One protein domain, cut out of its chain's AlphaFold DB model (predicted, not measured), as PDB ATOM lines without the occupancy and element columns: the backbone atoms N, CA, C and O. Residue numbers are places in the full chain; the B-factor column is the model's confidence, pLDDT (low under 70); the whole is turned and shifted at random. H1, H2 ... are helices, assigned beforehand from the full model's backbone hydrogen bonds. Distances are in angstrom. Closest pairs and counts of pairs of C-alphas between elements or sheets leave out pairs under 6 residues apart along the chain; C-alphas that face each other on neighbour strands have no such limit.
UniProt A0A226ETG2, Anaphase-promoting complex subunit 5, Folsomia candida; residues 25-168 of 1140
ATOM      1  N   PHE A  25     174.797 169.390 132.241       91.75
ATOM      2  CA  PHE A  25     174.688 169.227 133.689       91.75
ATOM      3  C   PHE A  25     173.228 169.307 134.165       91.75
ATOM      4  O   PHE A  25     172.743 168.394 134.836       91.75
ATOM      5  N   LYS A  26     172.481 170.347 133.765       90.94
ATOM      6  CA  LYS A  26     171.076 170.530 134.175       90.94
ATOM      7  C   LYS A  26     170.151 169.424 133.645       90.94
ATOM      8  O   LYS A  26     169.202 169.037 134.335       90.94
ATOM      9  N   MET A  27     170.437 168.872 132.461       89.81
ATOM     10  CA  MET A  27     169.751 167.681 131.936       89.81
ATOM     11  C   MET A  27     170.000 166.451 132.820       89.81
ATOM     12  O   MET A  27     169.053 165.765 133.203       89.81
ATOM     13  N   LEU A  28     171.254 166.196 133.207       92.06
ATOM     14  CA  LEU A  28     171.618 165.059 134.061       92.06
ATOM     15  C   LEU A  28     171.077 165.200 135.488       92.06
ATOM     16  O   LEU A  28     170.581 164.223 136.045       92.06
ATOM     17  N   VAL A  29     171.069 166.408 136.057       92.81
ATOM     18  CA  VAL A  29     170.395 166.694 137.337       92.81
ATOM     19  C   VAL A  29     168.891 166.408 137.234       92.81
ATOM     20  O   VAL A  29     168.319 165.803 138.139       92.81
ATOM     21  N   THR A  30     168.251 166.744 136.109       91.19
ATOM     22  CA  THR A  30     166.832 166.426 135.850       91.19
ATOM     23  C   THR A  30     166.579 164.919 135.748       91.19
ATOM     24  O   THR A  30     165.616 164.416 136.330       91.19
ATOM     25  N   LEU A  31     167.461 164.176 135.073       92.00
ATOM     26  CA  LEU A  31     167.395 162.716 134.982       92.00
ATOM     27  C   LEU A  31     167.607 162.041 136.351       92.00
ATOM     28  O   LEU A  31     166.861 161.135 136.721       92.00
ATOM     29  N   PHE A  32     168.578 162.512 137.137       92.75
ATOM     30  CA  PHE A  32     168.810 162.040 138.504       92.75
ATOM     31  C   PHE A  32     167.582 162.280 139.395       92.75
ATOM     32  O   PHE A  32     167.134 161.375 140.101       92.75
ATOM     33  N   ILE A  33     166.982 163.473 139.308       90.50
ATOM     34  CA  ILE A  33     165.728 163.813 139.987       90.50
ATOM     35  C   ILE A  33     164.609 162.834 139.601       90.50
ATOM     36  O   ILE A  33     163.961 162.285 140.494       90.50
ATOM     37  N   ARG A  34     164.403 162.573 138.302       89.69
ATOM     38  CA  ARG A  34     163.420 161.592 137.810       89.69
ATOM     39  C   ARG A  34     163.596 160.235 138.489       89.69
ATOM     40  O   ARG A  34     162.631 159.713 139.045       89.69
ATOM     41  N   GLU A  35     164.812 159.692 138.524       90.56
ATOM     42  CA  GLU A  35     165.046 158.355 139.083       90.56
ATOM     43  C   GLU A  35     164.956 158.298 140.621       90.56
ATOM     44  O   GLU A  35     164.450 157.309 141.160       90.56
ATOM     45  N   VAL A  36     165.321 159.370 141.344       88.88
ATOM     46  CA  VAL A  36     165.060 159.491 142.797       88.88
ATOM     47  C   VAL A  36     163.562 159.357 143.096       88.88
ATOM     48  O   VAL A  36     163.167 158.602 143.991       88.88
ATOM     49  N   TYR A  37     162.717 160.062 142.341       84.31
ATOM     50  CA  TYR A  37     161.265 160.019 142.526       84.31
ATOM     51  C   TYR A  37     160.631 158.730 141.979       84.31
ATOM     52  O   TYR A  37     159.699 158.211 142.593       84.31
ATOM     53  N   ALA A  38     161.158 158.148 140.898       82.88
ATOM     54  CA  ALA A  38     160.702 156.861 140.373       82.88
ATOM     55  C   ALA A  38     160.928 155.711 141.374       82.88
ATOM     56  O   ALA A  38     160.011 154.929 141.623       82.88
ATOM     57  N   VAL A  39     162.111 155.632 142.001       84.19
ATOM     58  CA  VAL A  39     162.407 154.628 143.044       84.19
ATOM     59  C   VAL A  39     161.510 154.823 144.274       84.19
ATOM     60  O   VAL A  39     160.890 153.865 144.747       84.19
ATOM     61  N   ALA A  40     161.351 156.067 144.742       79.44
ATOM     62  CA  ALA A  40     160.465 156.384 145.866       79.44
ATOM     63  C   ALA A  40     158.983 156.056 145.585       79.44
ATOM     64  O   ALA A  40     158.256 155.655 146.496       79.44
ATOM     65  N   ALA A  41     158.528 156.187 144.334       74.56
ATOM     66  CA  ALA A  41     157.179 155.807 143.921       74.56
ATOM     67  C   ALA A  41     156.982 154.281 143.845       74.56
ATOM     68  O   ALA A  41     155.897 153.800 144.171       74.56
ATOM     69  N   THR A  42     158.009 153.509 143.462       75.06
ATOM     70  CA  THR A  42     157.921 152.038 143.448       75.06
ATOM     71  C   THR A  42     157.862 151.428 144.850       75.06
ATOM     72  O   THR A  42     157.026 150.562 145.091       75.06
ATOM     73  N   GLU A  43     158.669 151.906 145.804       66.69
ATOM     74  CA  GLU A  43     158.699 151.350 147.172       66.69
ATOM     75  C   GLU A  43     157.437 151.646 147.992       66.69
ATOM     76  O   GLU A  43     157.049 150.845 148.842       66.69
ATOM     77  N   ARG A  44     156.759 152.768 147.724       58.53
ATOM     78  CA  ARG A  44     155.514 153.143 148.416       58.53
ATOM     79  C   ARG A  44     154.338 152.206 148.149       58.53
ATOM     80  O   ARG A  44     153.362 152.248 148.886       58.53
ATOM     81  N   LYS A  45     154.432 151.348 147.129       57.94
ATOM     82  CA  LYS A  45     153.480 150.249 146.903       57.94
ATOM     83  C   LYS A  45     153.752 149.019 147.785       57.94
ATOM     84  O   LYS A  45     152.941 148.104 147.776       57.94
ATOM     85  N   ALA A  46     154.873 148.990 148.513       54.59
ATOM     86  CA  ALA A  46     155.277 147.890 149.392       54.59
ATOM     87  C   ALA A  46     155.258 148.260 150.889       54.59
ATOM     88  O   ALA A  46     154.952 147.406 151.713       54.59
ATOM     89  N   THR A  47     155.559 149.514 151.257       51.19
ATOM     90  CA  THR A  47     155.373 150.046 152.629       51.19
ATOM     91  C   THR A  47     155.015 151.534 152.597       51.19
ATOM     92  O   THR A  47     155.560 152.282 151.786       51.19
ATOM     93  N   GLU A  48     154.113 151.984 153.475       50.72
ATOM     94  CA  GLU A  48     153.537 153.338 153.383       50.72
ATOM     95  C   GLU A  48     154.507 154.464 153.793       50.72
ATOM     96  O   GLU A  48     154.556 155.517 153.147       50.72
ATOM     97  N   ASP A  49     155.308 154.255 154.844       46.06
ATOM     98  CA  ASP A  49     155.942 155.355 155.589       46.06
ATOM     99  C   ASP A  49     157.423 155.607 155.247       46.06
ATOM    100  O   ASP A  49     158.284 155.815 156.104       46.06
ATOM    101  N   ARG A  50     157.758 155.585 153.951       55.44
ATOM    102  CA  ARG A  50     159.077 156.030 153.463       55.44
ATOM    103  C   ARG A  50     158.938 157.215 152.511       55.44
ATOM    104  O   ARG A  50     158.170 157.211 151.547       55.44
ATOM    105  N   SER A  51     159.679 158.279 152.815       65.62
ATOM    106  CA  SER A  51     159.845 159.462 151.964       65.62
ATOM    107  C   SER A  51     161.315 159.611 151.566       65.62
ATOM    108  O   SER A  51     162.186 158.990 152.176       65.62
ATOM    109  N   VAL A  52     161.597 160.399 150.521       75.56
ATOM    110  CA  VAL A  52     162.974 160.654 150.066       75.56
ATOM    111  C   VAL A  52     163.801 161.218 151.227       75.56
ATOM    112  O   VAL A  52     163.359 162.144 151.910       75.56
ATOM    113  N   SER A  53     164.996 160.658 151.438       80.31
ATOM    114  CA  SER A  53     165.909 161.055 152.516       80.31
ATOM    115  C   SER A  53     166.156 162.573 152.509       80.31
ATOM    116  O   SER A  53     166.487 163.123 151.452       80.31
ATOM    117  N   PRO A  54     166.075 163.268 153.665       81.75
ATOM    118  CA  PRO A  54     166.382 164.695 153.752       81.75
ATOM    119  C   PRO A  54     167.778 165.052 153.223       81.75
ATOM    120  O   PRO A  54     167.950 166.112 152.627       81.75
ATOM    121  N   LYS A  55     168.757 164.147 153.363       83.94
ATOM    122  CA  LYS A  55     170.118 164.322 152.828       83.94
ATOM    123  C   LYS A  55     170.147 164.306 151.293       83.94
ATOM    124  O   LYS A  55     170.854 165.106 150.688       83.94
ATOM    125  N   THR A  56     169.326 163.462 150.665       84.94
ATOM    126  CA  THR A  56     169.174 163.403 149.201       84.94
ATOM    127  C   THR A  56     168.390 164.603 148.668       84.94
ATOM    128  O   THR A  56     168.730 165.132 147.616       84.94
ATOM    129  N   LEU A  57     167.385 165.091 149.405       83.31
ATOM    130  CA  LEU A  57     166.682 166.334 149.059       83.31
ATOM    131  C   LEU A  57     167.599 167.564 149.166       83.31
ATOM    132  O   LEU A  57     167.530 168.440 148.307       83.31
ATOM    133  N   LEU A  58     168.489 167.606 150.163       86.12
ATOM    134  CA  LEU A  58     169.510 168.650 150.290       86.12
ATOM    135  C   LEU A  58     170.555 168.568 149.164       86.12
ATOM    136  O   LEU A  58     170.914 169.597 148.603       86.12
ATOM    137  N   LEU A  59     170.986 167.363 148.770       89.94
ATOM    138  CA  LEU A  59     171.829 167.171 147.585       89.94
ATOM    139  C   LEU A  59     171.149 167.706 146.314       89.94
ATOM    140  O   LEU A  59     171.765 168.465 145.576       89.94
ATOM    141  N   ILE A  60     169.879 167.359 146.076       89.38
ATOM    142  CA  ILE A  60     169.110 167.862 144.924       89.38
ATOM    143  C   ILE A  60     169.005 169.391 144.957       89.38
ATOM    144  O   ILE A  60     169.195 170.035 143.932       89.38
ATOM    145  N   TYR A  61     168.739 169.986 146.125       87.69
ATOM    146  CA  TYR A  61     168.709 171.441 146.276       87.69
ATOM    147  C   TYR A  61     170.061 172.080 145.928       87.69
ATOM    148  O   TYR A  61     170.097 173.069 145.197       87.69
ATOM    149  N   ASN A  62     171.165 171.488 146.390       87.88
ATOM    150  CA  ASN A  62     172.512 171.967 146.099       87.88
ATOM    151  C   ASN A  62     172.856 171.832 144.606       87.88
ATOM    152  O   ASN A  62     173.365 172.788 144.041       87.88
ATOM    153  N   LEU A  63     172.513 170.717 143.948       89.75
ATOM    154  CA  LEU A  63     172.726 170.504 142.503       89.75
ATOM    155  C   LEU A  63     171.853 171.405 141.606       89.75
ATOM    156  O   LEU A  63     172.200 171.651 140.459       89.75
ATOM    157  N   ILE A  64     170.714 171.890 142.111       88.06
ATOM    158  CA  ILE A  64     169.871 172.894 141.434       88.06
ATOM    159  C   ILE A  64     170.404 174.322 141.656       88.06
ATOM    160  O   ILE A  64     170.102 175.217 140.867       88.06
ATOM    161  N   SER A  65     171.161 174.543 142.735       83.94
ATOM    162  CA  SER A  65     171.647 175.864 143.165       83.94
ATOM    163  C   SER A  65     173.137 176.097 142.887       83.94
ATOM    164  O   SER A  65     173.625 177.202 143.115       83.94
ATOM    165  N   SER A  66     173.869 175.072 142.449       82.12
ATOM    166  CA  SER A  66     175.265 175.175 142.037       82.12
ATOM    167  C   SER A  66     175.380 175.776 140.639       82.12
ATOM    168  O   SER A  66     174.434 175.756 139.849       82.12
ATOM    169  N   TYR A  67     176.578 176.253 140.311       83.12
ATOM    170  CA  TYR A  67     176.973 176.397 138.915       83.12
ATOM    171  C   TYR A  67     177.009 175.018 138.239       83.12
ATOM    172  O   TYR A  67     177.032 173.980 138.913       83.12
ATOM    173  N   ASP A  68     176.978 175.014 136.910       86.94
ATOM    174  CA  ASP A  68     177.124 173.786 136.139       86.94
ATOM    175  C   ASP A  68     178.553 173.250 136.325       86.94
ATOM    176  O   ASP A  68     179.508 174.017 136.228       86.94
ATOM    177  N   LEU A  69     178.698 171.959 136.632       88.62
ATOM    178  CA  LEU A  69     180.015 171.327 136.788       88.62
ATOM    179  C   LEU A  69     180.652 171.074 135.420       88.62
ATOM    180  O   LEU A  69     179.936 170.728 134.482       88.62
ATOM    181  N   ASP A  70     181.982 171.152 135.330       81.38
ATOM    182  CA  ASP A  70     182.725 171.017 134.065       81.38
ATOM    183  C   ASP A  70     182.856 169.563 133.567       81.38
ATOM    184  O   ASP A  70     183.210 169.334 132.411       81.38
ATOM    185  N   SER A  71     182.568 168.555 134.404       86.62
ATOM    186  CA  SER A  71     182.653 167.143 133.996       86.62
ATOM    187  C   SER A  71     181.603 166.229 134.631       86.62
ATOM    188  O   SER A  71     181.207 166.384 135.792       86.62
ATOM    189  N   PHE A  72     181.215 165.180 133.898       90.31
ATOM    190  CA  PHE A  72     180.395 164.100 134.450       90.31
ATOM    191  C   PHE A  72     181.103 163.323 135.575       90.31
ATOM    192  O   PHE A  72     180.442 162.844 136.498       90.31
ATOM    193  N   VAL A  73     182.438 163.231 135.543       88.88
ATOM    194  CA  VAL A  73     183.239 162.563 136.587       88.88
ATOM    195  C   VAL A  73     183.059 163.257 137.939       88.88
ATOM    196  O   VAL A  73     182.860 162.588 138.955       88.88
ATOM    197  N   GLU A  74     183.049 164.591 137.958       87.75
ATOM    198  CA  GLU A  74     182.812 165.362 139.177       87.75
ATOM    199  C   GLU A  74     181.388 165.154 139.712       87.75
ATOM    200  O   GLU A  74     181.229 164.805 140.887       87.75
ATOM    201  N   LEU A  75     180.366 165.263 138.847       89.94
ATOM    202  CA  LEU A  75     178.971 164.976 139.205       89.94
ATOM    203  C   LEU A  75     178.836 163.570 139.805       89.94
ATOM    204  O   LEU A  75     178.277 163.414 140.891       89.94
ATOM    205  N   LYS A  76     179.403 162.553 139.150       88.25
ATOM    206  CA  LYS A  76     179.403 161.171 139.640       88.25
ATOM    207  C   LYS A  76     180.066 161.058 141.018       88.25
ATOM    208  O   LYS A  76     179.467 160.484 141.926       88.25
ATOM    209  N   SER A  77     181.222 161.698 141.225       88.94
ATOM    210  CA  SER A  77     181.903 161.735 142.531       88.94
ATOM    211  C   SER A  77     181.063 162.382 143.642       88.94
ATOM    212  O   SER A  77     181.243 162.075 144.819       88.94
ATOM    213  N   ILE A  78     180.155 163.300 143.297       90.38
ATOM    214  CA  ILE A  78     179.233 163.943 144.239       90.38
ATOM    215  C   ILE A  78     178.044 163.026 144.543       90.38
ATOM    216  O   ILE A  78     177.666 162.889 145.707       90.38
ATOM    217  N   LEU A  79     177.492 162.348 143.532       89.50
ATOM    218  CA  LEU A  79     176.394 161.391 143.699       89.50
ATOM    219  C   LEU A  79     176.803 160.140 144.503       89.50
ATOM    220  O   LEU A  79     175.986 159.604 145.250       89.50
ATOM    221  N   GLU A  80     178.058 159.697 144.383       87.81
ATOM    222  CA  GLU A  80     178.591 158.496 145.049       87.81
ATOM    223  C   GLU A  80     179.108 158.751 146.485       87.81
ATOM    224  O   GLU A  80     179.384 157.802 147.221       87.81
ATOM    225  N   LYS A  81     179.188 160.012 146.949       87.94
ATOM    226  CA  LYS A  81     179.607 160.338 148.329       87.94
ATOM    227  C   LYS A  81     178.566 159.857 149.361       87.94
ATOM    228  O   LYS A  81     177.438 160.363 149.371       87.94
ATOM    229  N   PRO A  82     178.937 158.993 150.335       80.00
ATOM    230  CA  PRO A  82     177.990 158.413 151.299       80.00
ATOM    231  C   PRO A  82     177.323 159.458 152.209       80.00
ATOM    232  O   PRO A  82     176.232 159.231 152.733       80.00
ATOM    233  N   VAL A  83     177.935 160.642 152.344       80.94
ATOM    234  CA  VAL A  83     177.417 161.802 153.088       80.94
ATOM    235  C   VAL A  83     175.986 162.173 152.673       80.94
ATOM    236  O   VAL A  83     175.180 162.534 153.532       80.94
ATOM    237  N   HIS A  84     175.642 162.045 151.386       80.88
ATOM    238  CA  HIS A  84     174.333 162.441 150.850       80.88
ATOM    239  C   HIS A  84     173.244 161.362 150.974       80.88
ATOM    240  O   HIS A  84     172.075 161.636 150.687       80.88
ATOM    241  N   ALA A  85     173.605 160.151 151.423       81.50
ATOM    242  CA  ALA A  85     172.707 159.003 151.581       81.50
ATOM    243  C   ALA A  85     171.818 158.735 150.347       81.50
ATOM    244  O   ALA A  85     170.629 158.432 150.479       81.50
ATOM    245  N   VAL A  86     172.384 158.886 149.142       87.19
ATOM    246  CA  VAL A  86     171.726 158.488 147.891       87.19
ATOM    247  C   VAL A  86     171.601 156.966 147.874       87.19
ATOM    248  O   VAL A  86     172.522 156.249 148.259       87.19
ATOM    249  N   ARG A  87     170.442 156.466 147.449       86.38
ATOM    250  CA  ARG A  87     170.161 155.029 147.404       86.38
ATOM    251  C   ARG A  87     170.923 154.340 146.261       86.38
ATOM    252  O   ARG A  87     170.904 154.869 145.145       86.38
ATOM    253  N   PRO A  88     171.531 153.161 146.482       86.62
ATOM    254  CA  PRO A  88     172.281 152.459 145.440       86.62
ATOM    255  C   PRO A  88     171.392 152.043 144.258       86.62
ATOM    256  O   PRO A  88     171.867 152.001 143.127       86.62
ATOM    257  N   GLU A  89     170.091 151.822 144.467       88.06
ATOM    258  CA  GLU A  89     169.121 151.535 143.404       88.06
ATOM    259  C   GLU A  89     168.934 152.731 142.460       88.06
ATOM    260  O   GLU A  89     168.802 152.545 141.250       88.06
ATOM    261  N   VAL A  90     168.958 153.958 142.997       89.31
ATOM    262  CA  VAL A  90     168.887 155.194 142.201       89.31
ATOM    263  C   VAL A  90     170.162 155.353 141.383       89.31
ATOM    264  O   VAL A  90     170.076 155.566 140.178       89.31
ATOM    265  N   LEU A  91     171.335 155.194 142.006       90.69
ATOM    266  CA  LEU A  91     172.624 155.277 141.310       90.69
ATOM    267  C   LEU A  91     172.737 154.207 140.213       90.69
ATOM    268  O   LEU A  91     173.145 154.512 139.096       90.69
ATOM    269  N   LYS A  92     172.292 152.973 140.486       90.88
ATOM    270  CA  LYS A  92     172.274 151.869 139.514       90.88
ATOM    271  C   LYS A  92     171.337 152.137 138.332       90.88
ATOM    272  O   LYS A  92     171.698 151.808 137.205       90.88
ATOM    273  N   LYS A  93     170.162 152.744 138.553       90.00
ATOM    274  CA  LYS A  93     169.263 153.164 137.460       90.00
ATOM    275  C   LYS A  93     169.830 154.339 136.668       90.00
ATOM    276  O   LYS A  93     169.893 154.255 135.448       90.00
ATOM    277  N   PHE A  94     170.282 155.391 137.348       93.31
ATOM    278  CA  PHE A  94     170.862 156.582 136.726       93.31
ATOM    279  C   PHE A  94     172.065 156.224 135.844       93.31
ATOM    280  O   PHE A  94     172.054 156.521 134.652       93.31
ATOM    281  N   ASN A  95     173.038 155.484 136.388       90.81
ATOM    282  CA  ASN A  95     174.209 155.029 135.638       90.81
ATOM    283  C   ASN A  95     173.822 154.117 134.457       90.81
ATOM    284  O   ASN A  95     174.437 154.235 133.403       90.81
ATOM    285  N   ARG A  96     172.785 153.268 134.590       91.62
ATOM    286  CA  ARG A  96     172.272 152.433 133.484       91.62
ATOM    287  C   ARG A  96     171.603 153.248 132.373       91.62
ATOM    288  O   ARG A  96     171.678 152.854 131.219       91.62
ATOM    289  N   ILE A  97     170.917 154.348 132.688       88.50
ATOM    290  CA  ILE A  97     170.345 155.209 131.640       88.50
ATOM    291  C   ILE A  97     171.477 155.961 130.935       88.50
ATOM    292  O   ILE A  97     171.524 155.964 129.712       88.50
ATOM    293  N   VAL A  98     172.429 156.513 131.694       90.56
ATOM    294  CA  VAL A  98     173.596 157.223 131.148       90.56
ATOM    295  C   VAL A  98     174.467 156.318 130.262       90.56
ATOM    296  O   VAL A  98     174.889 156.758 129.197       90.56
ATOM    297  N   SER A  99     174.686 155.049 130.631       87.62
ATOM    298  CA  SER A  99     175.426 154.081 129.799       87.62
ATOM    299  C   SER A  99     174.701 153.662 128.517       87.62
ATOM    300  O   SER A  99     175.311 153.036 127.656       87.62
ATOM    301  N   ASN A 100     173.407 153.965 128.404       87.50
ATOM    302  CA  ASN A 100     172.539 153.544 127.307       87.50
ATOM    303  C   ASN A 100     172.152 154.720 126.381       87.50
ATOM    304  O   ASN A 100     171.219 154.598 125.589       87.50
ATOM    305  N   LEU A 101     172.848 155.859 126.479       88.94
ATOM    306  CA  LEU A 101     172.652 157.007 125.591       88.94
ATOM    307  C   LEU A 101     173.396 156.804 124.263       88.94
ATOM    308  O   LEU A 101     174.596 157.041 124.151       88.94
ATOM    309  N   GLU A 102     172.659 156.367 123.244       85.38
ATOM    310  CA  GLU A 102     173.168 156.183 121.882       85.38
ATOM    311  C   GLU A 102     173.399 157.525 121.165       85.38
ATOM    312  O   GLU A 102     172.585 158.443 121.327       85.38
ATOM    313  N   PRO A 103     174.429 157.652 120.302       81.44
ATOM    314  CA  PRO A 103     174.809 158.928 119.687       81.44
ATOM    315  C   PRO A 103     173.737 159.562 118.786       81.44
ATOM    316  O   PRO A 103     173.749 160.774 118.585       81.44
ATOM    317  N   ASN A 104     172.787 158.767 118.285       79.88
ATOM    318  CA  ASN A 104     171.719 159.217 117.387       79.88
ATOM    319  C   ASN A 104     170.363 159.448 118.090       79.88
ATOM    320  O   ASN A 104     169.415 159.894 117.445       79.88
ATOM    321  N   ASN A 105     170.237 159.173 119.395       86.69
ATOM    322  CA  ASN A 105     168.960 159.258 120.118       86.69
ATOM    323  C   ASN A 105     168.657 160.675 120.658       86.69
ATOM    324  O   ASN A 105     168.398 160.872 121.844       86.69
ATOM    325  N   SER A 106     168.642 161.683 119.779       86.00
ATOM    326  CA  SER A 106     168.268 163.064 120.143       86.00
ATOM    327  C   SER A 106     166.835 163.179 120.694       86.00
ATOM    328  O   SER A 106     166.526 164.086 121.473       86.00
ATOM    329  N   TYR A 107     165.969 162.211 120.369       86.31
ATOM    330  CA  TYR A 107     164.615 162.081 120.907       86.31
ATOM    331  C   TYR A 107     164.576 161.863 122.432       86.31
ATOM    332  O   TYR A 107     163.593 162.243 123.074       86.31
ATOM    333  N   PHE A 108     165.656 161.358 123.045       88.88
ATOM    334  CA  PHE A 108     165.780 161.216 124.501       88.88
ATOM    335  C   PHE A 108     165.473 162.517 125.263       88.88
ATOM    336  O   PHE A 108     164.871 162.478 126.334       88.88
ATOM    337  N   LEU A 109     165.814 163.688 124.709       87.12
ATOM    338  CA  LEU A 109     165.518 164.975 125.349       87.12
ATOM    339  C   LEU A 109     164.015 165.299 125.366       87.12
ATOM    340  O   LEU A 109     163.527 165.880 126.339       87.12
ATOM    341  N   TYR A 110     163.264 164.874 124.345       85.81
ATOM    342  CA  TYR A 110     161.803 164.967 124.338       85.81
ATOM    343  C   TYR A 110     161.163 163.936 125.278       85.81
ATOM    344  O   TYR A 110     160.206 164.280 125.974       85.81
ATOM    345  N   GLU A 111     161.696 162.711 125.380       85.94
ATOM    346  CA  GLU A 111     161.244 161.744 126.397       85.94
ATOM    347  C   GLU A 111     161.483 162.283 127.815       85.94
ATOM    348  O   GLU A 111     160.573 162.269 128.648       85.94
ATOM    349  N   LEU A 112     162.670 162.840 128.081       84.69
ATOM    350  CA  LEU A 112     163.014 163.452 129.360       84.69
ATOM    351  C   LEU A 112     162.057 164.607 129.688       84.69
ATOM    352  O   LEU A 112     161.462 164.605 130.767       84.69
ATOM    353  N   ALA A 113     161.825 165.533 128.753       83.44
ATOM    354  CA  ALA A 113     160.876 166.634 128.931       83.44
ATOM    355  C   ALA A 113     159.440 166.142 129.192       83.44
ATOM    356  O   ALA A 113     158.791 166.602 130.132       83.44
ATOM    357  N   ASN A 114     158.953 165.164 128.426       81.94
ATOM    358  CA  ASN A 114     157.628 164.577 128.635       81.94
ATOM    359  C   ASN A 114     157.535 163.822 129.974       81.94
ATOM    360  O   ASN A 114     156.491 163.853 130.625       81.94
ATOM    361  N   SER A 115     158.629 163.219 130.448       79.19
ATOM    362  CA  SER A 115     158.667 162.549 131.753       79.19
ATOM    363  C   SER A 115     158.552 163.515 132.943       79.19
ATOM    364  O   SER A 115     157.982 163.146 133.969       79.19
ATOM    365  N   ILE A 116     158.961 164.784 132.793       78.19
ATOM    366  CA  ILE A 116     158.679 165.840 133.785       78.19
ATOM    367  C   ILE A 116     157.158 166.048 133.920       78.19
ATOM    368  O   ILE A 116     156.639 166.161 135.032       78.19
ATOM    369  N   VAL A 117     156.426 166.043 132.801       71.56
ATOM    370  CA  VAL A 117     154.963 166.225 132.783       71.56
ATOM    371  C   VAL A 117     154.239 165.002 133.357       71.56
ATOM    372  O   VAL A 117     153.303 165.157 134.141       71.56
ATOM    373  N   THR A 118     154.681 163.776 133.054       68.38
ATOM    374  CA  THR A 118     154.062 162.566 133.634       68.38
ATOM    375  C   THR A 118     154.371 162.401 135.128       68.38
ATOM    376  O   THR A 118     153.528 161.874 135.865       68.38
ATOM    377  N   MET A 119     155.503 162.926 135.615       62.81
ATOM    378  CA  MET A 119     155.757 163.122 137.049       62.81
ATOM    379  C   MET A 119     154.793 164.151 137.670       62.81
ATOM    380  O   MET A 119     154.243 163.882 138.742       62.81
ATOM    381  N   GLU A 120     154.528 165.286 137.001       56.19
ATOM    382  CA  GLU A 120     153.550 166.294 137.463       56.19
ATOM    383  C   GLU A 120     152.097 165.767 137.447       56.19
ATOM    384  O   GLU A 120     151.272 166.219 138.240       56.19
ATOM    385  N   ALA A 121     151.774 164.772 136.617       51.19
ATOM    386  CA  ALA A 121     150.453 164.139 136.601       51.19
ATOM    387  C   ALA A 121     150.298 163.027 137.661       51.19
ATOM    388  O   ALA A 121     149.391 163.070 138.492       51.19
ATOM    389  N   SER A 122     151.179 162.021 137.647       47.97
ATOM    390  CA  SER A 122     150.944 160.744 138.347       47.97
ATOM    391  C   SER A 122     151.329 160.731 139.832       47.97
ATOM    392  O   SER A 122     150.717 160.009 140.616       47.97
ATOM    393  N   GLN A 123     152.315 161.534 140.253       50.28
ATOM    394  CA  GLN A 123     152.843 161.508 141.632       50.28
ATOM    395  C   GLN A 123     152.320 162.662 142.516       50.28
ATOM    396  O   GLN A 123     152.576 162.730 143.723       50.28
ATOM    397  N   MET A 124     151.562 163.590 141.930       43.62
ATOM    398  CA  MET A 124     151.244 164.892 142.528       43.62
ATOM    399  C   MET A 124     150.113 164.898 143.564       43.62
ATOM    400  O   MET A 124     149.985 165.875 144.302       43.62
ATOM    401  N   VAL A 125     149.337 163.814 143.698       46.69
ATOM    402  CA  VAL A 125     148.284 163.699 144.730       46.69
ATOM    403  C   VAL A 125     148.864 163.877 146.141       46.69
ATOM    404  O   VAL A 125     148.258 164.549 146.974       46.69
ATOM    405  N   VAL A 126     150.073 163.358 146.391       43.34
ATOM    406  CA  VAL A 126     150.764 163.471 147.691       43.34
ATOM    407  C   VAL A 126     151.822 164.588 147.692       43.34
ATOM    408  O   VAL A 126     152.024 165.250 148.712       43.34
ATOM    409  N   LEU A 127     152.479 164.858 146.555       43.91
ATOM    410  CA  LEU A 127     153.559 165.856 146.477       43.91
ATOM    411  C   LEU A 127     153.091 167.323 146.478       43.91
ATOM    412  O   LEU A 127     153.904 168.197 146.791       43.91
ATOM    413  N   LYS A 128     151.790 167.601 146.281       46.56
ATOM    414  CA  LYS A 128     151.173 168.939 146.437       46.56
ATOM    415  C   LYS A 128     151.504 169.657 147.759       46.56
ATOM    416  O   LYS A 128     151.438 170.881 147.803       46.56
ATOM    417  N   LYS A 129     151.874 168.933 148.828       45.25
ATOM    418  CA  LYS A 129     152.298 169.511 150.123       45.25
ATOM    419  C   LYS A 129     153.793 169.870 150.232       45.25
ATOM    420  O   LYS A 129     154.172 170.459 151.239       45.25
ATOM    421  N   ARG A 130     154.653 169.507 149.268       45.88
ATOM    422  CA  ARG A 130     156.110 169.788 149.326       45.88
ATOM    423  C   ARG A 130     156.702 170.385 148.046       45.88
ATOM    424  O   ARG A 130     157.587 171.228 148.151       45.88
ATOM    425  N   ILE A 131     156.206 170.028 146.859       54.03
ATOM    426  CA  ILE A 131     156.631 170.649 145.593       54.03
ATOM    427  C   ILE A 131     155.572 171.672 145.176       54.03
ATOM    428  O   ILE A 131     154.665 171.395 144.395       54.03
ATOM    429  N   ALA A 132     155.668 172.882 145.726       57.38
ATOM    430  CA  ALA A 132     154.867 174.006 145.247       57.38
ATOM    431  C   ALA A 132     155.336 174.425 143.842       57.38
ATOM    432  O   ALA A 132     156.543 174.437 143.583       57.38
ATOM    433  N   LYS A 133     154.425 174.885 142.969       61.12
ATOM    434  CA  LYS A 133     154.781 175.411 141.628       61.12
ATOM    435  C   LYS A 133     155.771 176.592 141.668       61.12
ATOM    436  O   LYS A 133     156.469 176.838 140.693       61.12
ATOM    437  N   ASN A 134     155.873 177.270 142.815       65.25
ATOM    438  CA  ASN A 134     156.797 178.383 143.060       65.25
ATOM    439  C   ASN A 134     158.094 177.979 143.794       65.25
ATOM    440  O   ASN A 134     158.944 178.842 144.022       65.25
ATOM    441  N   SER A 135     158.255 176.703 144.172       74.56
ATOM    442  CA  SER A 135     159.481 176.189 144.804       74.56
ATOM    443  C   SER A 135     160.676 176.232 143.835       74.56
ATOM    444  O   SER A 135     160.457 176.149 142.624       74.56
ATOM    445  N   PRO A 136     161.933 176.313 144.319       75.44
ATOM    446  CA  PRO A 136     163.119 176.284 143.452       75.44
ATOM    447  C   PRO A 136     163.147 175.057 142.530       75.44
ATOM    448  O   PRO A 136     163.341 175.189 141.327       75.44
ATOM    449  N   PHE A 137     162.815 173.883 143.074       78.75
ATOM    450  CA  PHE A 137     162.685 172.623 142.339       78.75
ATOM    451  C   PHE A 137     161.605 172.676 141.241       78.75
ATOM    452  O   PHE A 137     161.864 172.312 140.095       78.75
ATOM    453  N   GLY A 138     160.404 173.174 141.564       77.38
ATOM    454  CA  GLY A 138     159.316 173.316 140.588       77.38
ATOM    455  C   GLY A 138     159.637 174.324 139.479       77.38
ATOM    456  O   GLY A 138     159.301 174.092 138.319       77.38
ATOM    457  N   LYS A 139     160.342 175.412 139.814       79.88
ATOM    458  CA  LYS A 139     160.845 176.396 138.845       79.88
ATOM    459  C   LYS A 139     161.919 175.805 137.928       79.88
ATOM    460  O   LYS A 139     161.838 176.018 136.725       79.88
ATOM    461  N   PHE A 140     162.869 175.043 138.474       86.62
ATOM    462  CA  PHE A 140     163.941 174.380 137.722       86.62
ATOM    463  C   PHE A 140     163.385 173.404 136.676       86.62
ATOM    464  O   PHE A 140     163.623 173.581 135.481       86.62
ATOM    465  N   LEU A 141     162.554 172.441 137.100       84.75
ATOM    466  CA  LEU A 141     161.957 171.459 136.187       84.75
ATOM    467  C   LEU A 141     161.066 172.113 135.122       84.75
ATOM    468  O   LEU A 141     161.147 171.756 133.947       84.75
ATOM    469  N   ARG A 142     160.251 173.110 135.502       79.56
ATOM    470  CA  ARG A 142     159.414 173.849 134.544       79.56
ATOM    471  C   ARG A 142     160.254 174.669 133.562       79.56
ATOM    472  O   ARG A 142     159.884 174.749 132.395       79.56
ATOM    473  N   GLY A 143     161.366 175.255 134.008       83.81
ATOM    474  CA  GLY A 143     162.310 175.966 133.146       83.81
ATOM    475  C   GLY A 143     162.909 175.049 132.082       83.81
ATOM    476  O   GLY A 143     162.884 175.384 130.902       83.81
ATOM    477  N   ILE A 144     163.355 173.853 132.474       84.81
ATOM    478  CA  ILE A 144     163.928 172.870 131.545       84.81
ATOM    479  C   ILE A 144     162.869 172.348 130.568       84.81
ATOM    480  O   ILE A 144     163.113 172.377 129.365       84.81
ATOM    481  N   TYR A 145     161.668 171.985 131.037       85.06
ATOM    482  CA  TYR A 145     160.557 171.591 130.157       85.06
ATOM    483  C   TYR A 145     160.207 172.676 129.122       85.06
ATOM    484  O   TYR A 145     160.132 172.400 127.923       85.06
ATOM    485  N   LEU A 146     160.028 173.926 129.572       81.88
ATOM    486  CA  LEU A 146     159.700 175.050 128.690       81.88
ATOM    487  C   LEU A 146     160.837 175.395 127.727       81.88
ATOM    488  O   LEU A 146     160.558 175.876 126.633       81.88
ATOM    489  N   ASN A 147     162.092 175.156 128.109       84.25
ATOM    490  CA  ASN A 147     163.228 175.358 127.223       84.25
ATOM    491  C   ASN A 147     163.325 174.233 126.178       84.25
ATOM    492  O   ASN A 147     163.462 174.565 125.008       84.25
ATOM    493  N   VAL A 148     163.147 172.945 126.525       84.31
ATOM    494  CA  VAL A 148     163.138 171.852 125.518       84.31
ATOM    495  C   VAL A 148     162.032 172.082 124.487       84.31
ATOM    496  O   VAL A 148     162.294 172.005 123.293       84.31
ATOM    497  N   LYS A 149     160.822 172.467 124.924       81.19
ATOM    498  CA  LYS A 149     159.693 172.764 124.022       81.19
ATOM    499  C   LYS A 149     159.930 173.977 123.094       81.19
ATOM    500  O   LYS A 149     159.174 174.163 122.148       81.19
ATOM    501  N   LYS A 150     160.950 174.805 123.353       86.12
ATOM    502  CA  LYS A 150     161.328 175.967 122.524       86.12
ATOM    503  C   LYS A 150     162.484 175.702 121.558       86.12
ATOM    504  O   LYS A 150     162.712 176.534 120.684       86.12
ATOM    505  N   LEU A 151     163.224 174.605 121.720       83.88
ATOM    506  CA  LEU A 151     164.323 174.262 120.822       83.88
ATOM    507  C   LEU A 151     163.770 173.676 119.517       83.88
ATOM    508  O   LEU A 151     162.901 172.805 119.535       83.88
ATOM    509  N   SER A 152     164.299 174.118 118.377       85.50
ATOM    510  CA  SER A 152     164.054 173.450 117.096       85.50
ATOM    511  C   SER A 152     164.791 172.105 117.034       85.50
ATOM    512  O   SER A 152     165.753 171.884 117.768       85.50
ATOM    513  N   TYR A 153     164.382 171.192 116.147       84.12
ATOM    514  CA  TYR A 153     165.013 169.865 116.044       84.12
ATOM    515  C   TYR A 153     166.558 169.910 115.898       84.12
ATOM    516  O   TYR A 153     167.222 169.206 116.659       84.12
ATOM    517  N   PRO A 154     167.165 170.778 115.054       83.44
ATOM    518  CA  PRO A 154     168.625 170.930 115.003       83.44
ATOM    519  C   PRO A 154     169.252 171.424 116.316       83.44
ATOM    520  O   PRO A 154     170.374 171.050 116.642       83.44
ATOM    521  N   GLN A 155     168.540 172.246 117.093       86.19
ATOM    522  CA  GLN A 155     169.012 172.704 118.402       86.19
ATOM    523  C   GLN A 155     168.918 171.595 119.459       86.19
ATOM    524  O   GLN A 155     169.803 171.495 120.304       86.19
ATOM    525  N   VAL A 156     167.895 170.735 119.406       87.00
ATOM    526  CA  VAL A 156     167.795 169.550 120.278       87.00
ATOM    527  C   VAL A 156     168.902 168.543 119.959       87.00
ATOM    528  O   VAL A 156     169.560 168.063 120.877       87.00
ATOM    529  N   ASP A 157     169.167 168.277 118.679       86.25
ATOM    530  CA  ASP A 157     170.284 167.433 118.232       86.25
ATOM    531  C   ASP A 157     171.652 167.990 118.677       86.25
ATOM    532  O   ASP A 157     172.464 167.263 119.250       86.25
ATOM    533  N   PHE A 158     171.879 169.299 118.521       88.62
ATOM    534  CA  PHE A 158     173.084 169.975 119.014       88.62
ATOM    535  C   PHE A 158     173.237 169.875 120.542       88.62
ATOM    536  O   PHE A 158     174.298 169.490 121.034       88.62
ATOM    537  N   MET A 159     172.174 170.153 121.305       89.56
ATOM    538  CA  MET A 159     172.187 170.035 122.768       89.56
ATOM    539  C   MET A 159     172.376 168.585 123.242       89.56
ATOM    540  O   MET A 159     173.017 168.352 124.266       89.56
ATOM    541  N   TYR A 160     171.871 167.599 122.494       92.50
ATOM    542  CA  TYR A 160     172.108 166.183 122.776       92.50
ATOM    543  C   TYR A 160     173.566 165.783 122.504       92.50
ATOM    544  O   TYR A 160     174.179 165.088 123.310       92.50
ATOM    545  N   LYS A 161     174.181 166.303 121.436       89.44
ATOM    546  CA  LYS A 161     175.615 166.112 121.156       89.44
ATOM    547  C   LYS A 161     176.510 166.765 122.214       89.44
ATOM    548  O   LYS A 161     177.505 166.162 122.614       89.44
ATOM    549  N   GLN A 162     176.120 167.921 122.759       89.88
ATOM    550  CA  GLN A 162     176.772 168.484 123.951       89.88
ATOM    551  C   GLN A 162     176.614 167.584 125.190       89.88
ATOM    552  O   GLN A 162     177.571 167.425 125.946       89.88
ATOM    553  N   LEU A 163     175.444 166.965 125.395       91.88
ATOM    554  CA  LEU A 163     175.226 166.015 126.492       91.88
ATOM    555  C   LEU A 163     176.138 164.783 126.380       91.88
ATOM    556  O   LEU A 163     176.759 164.398 127.365       91.88
ATOM    557  N   LEU A 164     176.274 164.205 125.186       90.38
ATOM    558  CA  LEU A 164     177.174 163.073 124.933       90.38
ATOM    559  C   LEU A 164     178.648 163.450 125.147       90.38
ATOM    560  O   LEU A 164     179.381 162.717 125.811       90.38
ATOM    561  N   SER A 165     179.062 164.626 124.662       89.12
ATOM    562  CA  SER A 165     180.412 165.161 124.875       89.12
ATOM    563  C   SER A 165     180.729 165.347 126.366       89.12
ATOM    564  O   SER A 165     181.789 164.922 126.824       89.12
ATOM    565  N   PHE A 166     179.784 165.874 127.151       89.69
ATOM    566  CA  PHE A 166     179.913 166.026 128.606       89.69
ATOM    567  C   PHE A 166     180.050 164.690 129.361       89.69
ATOM    568  O   PHE A 166     180.688 164.618 130.414       89.69
ATOM    569  N   LEU A 167     179.462 163.622 128.816       88.81
ATOM    570  CA  LEU A 167     179.575 162.252 129.321       88.81
ATOM    571  C   LEU A 167     180.871 161.545 128.884       88.81
ATOM    572  O   LEU A 167     181.128 160.430 129.338       88.81
ATOM    573  N   GLY A 168     181.685 162.164 128.021       86.19
ATOM    574  CA  GLY A 168     182.883 161.553 127.439       86.19
ATOM    575  C   GLY A 168     182.592 160.523 126.341       86.19
ATOM    576  O   GLY A 168     183.470 159.733 126.003       86.19
TER     577      GLY A 168
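What this domain is: This is residues 25 to 168 of the 1140 residues of the protein "Anaphase-promoting complex subunit 5" of Folsomia candida (UniProt A0A226ETG2). A long helix, H1, runs through the middle of a cluster of crossed helices, with H2, H4, H5 and H7 packed round it. H8 caps the end where H1 begins, meeting it in a corner, and residues 44 to 49 stick out beyond its other end. The printed part has 144 residues with eight named helices, H1 to H8 in chain order, and no named strand: all helix. It is compact, with a radius of gyration of the C-alphas of 15.1 A and spans of 45 by 31 by 28 A.

Where its parts are: H1, residues 25 to 43, begins at C-alpha 25 (174.688, 169.227, 133.689) and is 27.5 A long. H2 is residues 54 to 65, H3 72 to 79, H4 88 to 98. H5, residues 108 to 122, is 20.3 A long; H6 is 124 to 127, H7 136 to 148. H8, residues 153 to 166, ends at C-alpha 166 (179.913, 166.026, 128.606).

How they stand to each other: H1 is the hub. It forms a hairpin with H2, C-alphas of Val 29 and Leu 63 closest at 6.8 A. H4 touches residues 31 to 39 of H1 at a steep tilt of 45 degrees, Val 36 to Val 90 closest, C-alphas 5.8 A apart. H5 touches H7, C-alphas of Ala 113 and Tyr 145 closest at 5.1 A. H1 and H8 only just touch, only at their ends, with 3 pairs of C-alphas within 8 A; the closest, Met 27 and Leu 163, are 7.9 A apart. H3 and H2 are near each other. H5 and H6 meet only through their link. Every O i to N i+4 pair is within hydrogen-bond range in H1, H2, H3, H4, H7 and H8, and 10 of 11 in H5; H6 is too short for such a pair.

The domain as a whole: The C-alphas of Asp 49 and Pro 154, the two farthest apart, are 45.3 A apart. The printed part has no cut, and no link is long. Residues 43 to 51 and 118 to 134 have pLDDT under 70.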